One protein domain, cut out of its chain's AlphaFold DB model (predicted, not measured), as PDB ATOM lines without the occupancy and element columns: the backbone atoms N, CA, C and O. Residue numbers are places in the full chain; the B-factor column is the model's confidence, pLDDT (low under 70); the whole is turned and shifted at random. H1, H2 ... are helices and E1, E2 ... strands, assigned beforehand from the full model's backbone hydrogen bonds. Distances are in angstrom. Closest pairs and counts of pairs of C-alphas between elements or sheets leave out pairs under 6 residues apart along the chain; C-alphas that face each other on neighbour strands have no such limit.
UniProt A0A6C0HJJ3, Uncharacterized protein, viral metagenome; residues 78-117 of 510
ATOM      1  N   GLU A  78      83.664 108.958 146.583       81.31
ATOM      2  CA  GLU A  78      84.021 109.909 147.640       81.31
ATOM      3  C   GLU A  78      83.225 109.602 148.913       81.31
ATOM      4  O   GLU A  78      82.063 109.196 148.856       81.31
ATOM      5  N   ILE A  79      83.846 109.807 150.077       77.69
ATOM      6  CA  ILE A  79      83.164 109.602 151.357       77.69
ATOM      7  C   ILE A  79      82.074 110.666 151.499       77.69
ATOM      8  O   ILE A  79      82.384 111.861 151.470       77.69
ATOM      9  N   PRO A  80      80.805 110.273 151.678       83.31
ATOM     10  CA  PRO A  80      79.732 111.236 151.808       83.31
ATOM     11  C   PRO A  80      79.871 112.014 153.127       83.31
ATOM     12  O   PRO A  80      80.493 111.558 154.089       83.31
ATOM     13  N   ALA A  81      79.288 113.215 153.194       82.56
ATOM     14  CA  ALA A  81      79.457 114.131 154.333       82.56
ATOM     15  C   ALA A  81      79.008 113.546 155.691       82.56
ATOM     16  O   ALA A  81      79.392 114.043 156.746       82.56
ATOM     17  N   ASN A  82      78.197 112.488 155.667       86.94
ATOM     18  CA  ASN A  82      77.710 111.739 156.823       86.94
ATOM     19  C   ASN A  82      78.627 110.569 157.253       86.94
ATOM     20  O   ASN A  82      78.263 109.839 158.173       86.94
ATOM     21  N   GLY A  83      79.808 110.411 156.647       86.12
ATOM     22  CA  GLY A  83      80.797 109.383 156.987       86.12
ATOM     23  C   GLY A  83      80.667 108.101 156.161       86.12
ATOM     24  O   GLY A  83      79.818 107.987 155.284       86.12
ATOM     25  N   VAL A  84      81.539 107.121 156.421       84.94
ATOM     26  CA  VAL A  84      81.563 105.856 155.672       84.94
ATOM     27  C   VAL A  84      80.409 104.953 156.128       84.94
ATOM     28  O   VAL A  84      80.343 104.617 157.315       84.94
ATOM     29  N   PRO A  85      79.494 104.541 155.229       84.12
ATOM     30  CA  PRO A  85      78.438 103.591 155.573       84.12
ATOM     31  C   PRO A  85      79.035 102.264 156.060       84.12
ATOM     32  O   PRO A  85      80.058 101.825 155.548       84.12
ATOM     33  N   GLY A  86      78.399 101.587 157.024       81.75
ATOM     34  CA  GLY A  86      78.978 100.396 157.680       81.75
ATOM     35  C   GLY A  86      79.270  99.199 156.761       81.75
ATOM     36  O   GLY A  86      79.987  98.284 157.149       81.75
ATOM     37  N   ASN A  87      78.728  99.210 155.545       84.25
ATOM     38  CA  ASN A  87      78.953  98.233 154.483       84.25
ATOM     39  C   ASN A  87      80.037  98.655 153.466       84.25
ATOM     40  O   ASN A  87      80.193  98.011 152.422       84.25
ATOM     41  N   TYR A  88      80.777  99.720 153.779       83.12
ATOM     42  CA  TYR A  88      81.935 100.215 153.049       83.12
ATOM     43  C   TYR A  88      83.125 100.385 154.008       83.12
ATOM     44  O   TYR A  88      82.970 100.599 155.210       83.12
ATOM     45  N   ALA A  89      84.339 100.276 153.476       76.31
ATOM     46  CA  ALA A  89      85.587 100.552 154.168       76.31
ATOM     47  C   ALA A  89      86.205 101.850 153.641       76.31
ATOM     48  O   ALA A  89      86.198 102.100 152.434       76.31
ATOM     49  N   GLU A  90      86.771 102.651 154.544       88.00
ATOM     50  CA  GLU A  90      87.589 103.809 154.185       88.00
ATOM     51  C   GLU A  90      88.933 103.346 153.616       88.00
ATOM     52  O   GLU A  90      89.636 102.544 154.233       88.00
ATOM     53  N   VAL A  91      89.319 103.890 152.466       76.12
ATOM     54  CA  VAL A  91      90.642 103.704 151.876       76.12
ATOM     55  C   VAL A  91      91.249 105.063 151.574       76.12
ATOM     56  O   VAL A  91      90.706 105.863 150.813       76.12
ATOM     57  N   THR A  92      92.413 105.323 152.156       80.44
ATOM     58  CA  THR A  92      93.183 106.535 151.870       80.44
ATOM     59  C   THR A  92      93.965 106.345 150.577       80.44
ATOM     60  O   THR A  92      94.808 105.455 150.472       80.44
ATOM     61  N   THR A  93      93.703 107.200 149.596       76.88
ATOM     62  CA  THR A  93      94.441 107.269 148.331       76.88
ATOM     63  C   THR A  93      95.246 108.564 148.253       76.88
ATOM     64  O   THR A  93      95.029 109.487 149.039       76.88
ATOM     65  N   ILE A  94      96.146 108.672 147.272       66.62
ATOM     66  CA  ILE A  94      96.865 109.927 146.985       66.62
ATOM     67  C   ILE A  94      95.924 111.090 146.625       66.62
ATOM     68  O   ILE A  94      96.290 112.246 146.801       66.62
ATOM     69  N   SER A  95      94.715 110.786 146.146       75.81
ATOM     70  CA  SER A  95      93.668 111.749 145.785       75.81
ATOM     71  C   SER A  95      92.709 112.085 146.934       75.81
ATOM     72  O   SER A  95      91.821 112.907 146.749       75.81
ATOM     73  N   GLY A  96      92.874 111.476 148.113       82.75
ATOM     74  CA  GLY A  96      91.996 111.675 149.265       82.75
ATOM     75  C   GLY A  96      91.422 110.375 149.822       82.75
ATOM     76  O   GLY A  96      91.754 109.271 149.376       82.75
ATOM     77  N   LYS A  97      90.578 110.505 150.845       79.38
ATOM     78  CA  LYS A  97      89.882 109.373 151.461       79.38
ATOM     79  C   LYS A  97      88.677 108.991 150.605       79.38
ATOM     80  O   LYS A  97      87.816 109.825 150.346       79.38
ATOM     81  N   MET A  98      88.630 107.732 150.198       85.12
ATOM     82  CA  MET A  98      87.569 107.157 149.376       85.12
ATOM     83  C   MET A  98      86.925 105.990 150.124       85.12
ATOM     84  O   MET A  98      87.487 105.499 151.103       85.12
ATOM     85  N   MET A  99      85.772 105.514 149.661       81.44
ATOM     86  CA  MET A  99      85.125 104.326 150.219       81.44
ATOM     87  C   MET A  99      85.054 103.170 149.212       81.44
ATOM     88  O   MET A  99      84.887 103.385 148.011       81.44
ATOM     89  N   ILE A 100      85.193 101.936 149.708       78.25
ATOM     90  CA  ILE A 100      85.114 100.686 148.929       78.25
ATOM     91  C   ILE A 100      84.111  99.740 149.600       78.25
ATOM     92  O   ILE A 100      84.179  99.594 150.819       78.25
ATOM     93  N   PRO A 101      83.201  99.073 148.867       76.06
ATOM     94  CA  PRO A 101      82.280  98.110 149.470       76.06
ATOM     95  C   PRO A 101      83.049  96.953 150.129       76.06
ATOM     96  O   PRO A 101      83.956  96.381 149.527       76.06
ATOM     97  N   ASN A 102      82.696  96.606 151.369       75.88
ATOM     98  CA  ASN A 102      83.387  95.572 152.160       75.88
ATOM     99  C   ASN A 102      82.473  94.413 152.596       75.88
ATOM    100  O   ASN A 102      82.894  93.536 153.348       75.88
ATOM    101  N   THR A 103      81.229  94.402 152.120       67.94
ATOM    102  CA  THR A 103      80.262  93.323 152.343       67.94
ATOM    103  C   THR A 103      79.784  92.777 151.007       67.94
ATOM    104  O   THR A 103      79.715  93.505 150.019       67.94
ATOM    105  N   GLU A 104      79.413  91.499 150.985       58.91
ATOM    106  CA  GLU A 104      78.900  90.816 149.793       58.91
ATOM    107  C   GLU A 104      77.720  91.569 149.158       58.91
ATOM    108  O   GLU A 104      77.716  91.832 147.957       58.91
ATOM    109  N   SER A 105      76.765  92.021 149.971       59.00
ATOM    110  CA  SER A 105      75.605  92.785 149.502       59.00
ATOM    111  C   SER A 105      75.977  94.151 148.916       59.00
ATOM    112  O   SER A 105      75.412  94.541 147.898       59.00
ATOM    113  N   ALA A 106      76.938  94.872 149.506       64.81
ATOM    114  CA  ALA A 106      77.408  96.149 148.965       64.81
ATOM    115  C   ALA A 106      78.206  95.974 147.669       64.81
ATOM    116  O   ALA A 106      78.127  96.826 146.790       64.81
ATOM    117  N   ILE A 107      78.936  94.865 147.533       58.56
ATOM    118  CA  ILE A 107      79.642  94.512 146.298       58.56
ATOM    119  C   ILE A 107      78.627  94.239 145.184       58.56
ATOM    120  O   ILE A 107      78.733  94.839 144.117       58.56
ATOM    121  N   TYR A 108      77.606  93.415 145.435       59.09
ATOM    122  CA  TYR A 108      76.553  93.163 144.447       59.09
ATOM    123  C   TYR A 108      75.771  94.429 144.087       59.09
ATOM    124  O   TYR A 108      75.555  94.685 142.907       59.09
ATOM    125  N   ALA A 109      75.430  95.265 145.070       66.06
ATOM    126  CA  ALA A 109      74.753  96.535 144.823       66.06
ATOM    127  C   ALA A 109      75.625  97.521 144.027       66.06
ATOM    128  O   ALA A 109      75.113  98.234 143.168       66.06
ATOM    129  N   ALA A 110      76.940  97.562 144.269       61.97
ATOM    130  CA  ALA A 110      77.868  98.384 143.494       61.97
ATOM    131  C   ALA A 110      77.994  97.886 142.045       61.97
ATOM    132  O   ALA A 110      78.018  98.697 141.122       61.97
ATOM    133  N   ILE A 111      78.008  96.565 141.838       55.62
ATOM    134  CA  ILE A 111      77.987  95.941 140.507       55.62
ATOM    135  C   ILE A 111      76.670  96.259 139.788       55.62
ATOM    136  O   ILE A 111      76.678  96.643 138.624       55.62
ATOM    137  N   GLU A 112      75.535  96.156 140.476       56.88
ATOM    138  CA  GLU A 112      74.215  96.461 139.921       56.88
ATOM    139  C   GLU A 112      74.052  97.958 139.602       56.88
ATOM    140  O   GLU A 112      73.551  98.324 138.538       56.88
ATOM    141  N   LYS A 113      74.553  98.844 140.472       63.59
ATOM    142  CA  LYS A 113      74.620 100.296 140.238       63.59
ATOM    143  C   LYS A 113      75.499 100.628 139.030       63.59
ATOM    144  O   LYS A 113      75.097 101.424 138.192       63.59
ATOM    145  N   PHE A 114      76.658  99.981 138.911       52.94
ATOM    146  CA  PHE A 114      77.559 100.137 137.768       52.94
ATOM    147  C   PHE A 114      76.919  99.647 136.460       52.94
ATOM    148  O   PHE A 114      76.999 100.327 135.441       52.94
ATOM    149  N   ASN A 115      76.211  98.515 136.505       48.97
ATOM    150  CA  ASN A 115      75.512  97.939 135.356       48.97
ATOM    151  C   ASN A 115      74.244  98.718 134.952       48.97
ATOM    152  O   ASN A 115      73.790  98.593 133.816       48.97
ATOM    153  N   SER A 116      73.650  99.495 135.864       46.31
ATOM    154  CA  SER A 116      72.421 100.269 135.617       46.31
ATOM    155  C   SER A 116      72.676 101.705 135.148       46.31
ATOM    156  O   SER A 116      71.795 102.314 134.537       46.31
ATOM    157  N   THR A 117      73.875 102.251 135.363       45.41
ATOM    158  CA  THR A 117      74.316 103.469 134.674       45.41
ATOM    159  C   THR A 117      74.672 103.138 133.230       45.41
ATOM    160  O   THR A 117      75.605 102.384 132.983       45.41
TER     161      THR A 117
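Overview. This is residues 78 to 117 of the 510 residues of an uncharacterized protein of viral metagenome (UniProt A0A6C0HJJ3). A two-strand hairpin, E1 and E2, has one helix, H1, set beyond the end where E2 leaves it; residues 111 to 117 stick out free, and the unnamed residues 78 to 87 loop beside the hairpin. The printed part has 40 residues, with two named strands and one named helix in the order E1, E2, H1 along the chain; the sheet of E1 and E2 is antiparallel, and the class is mixed, helices and strands, with 25 residues in named elements. It is only just compact, close to loose, with a radius of gyration of the C-alphas of 10.8 A and spans of 27 by 20 by 17 A.

Along the chain. Find C-alpha 88 at (81.935, 100.215, 153.049); from there E1, residues 88 to 93, runs 15.1 A. E2, residues 96 to 101, runs 16.7 A. H1, residues 104 to 116, runs 18.2 A to C-alpha 116 at (72.421, 100.269, 135.617).

Arrangement. In the hairpin, antiparallel at 148 degrees, look for N 89 and O 100, 2.7 A apart, within hydrogen-bond range. The closest C-alphas of E2 and H1 are those of Pro 101 and Ile 107, 5.5 A apart. In H1 every O i to N i+4 pair is within hydrogen-bond range.

Size, cuts and confidence. The farthest C-alphas, of Ile 94 and Ser 116, are 28.6 A apart. The printed part has no cut, and both links are tight. Confidence is under 70 at residue 94 and residues 103 to 117.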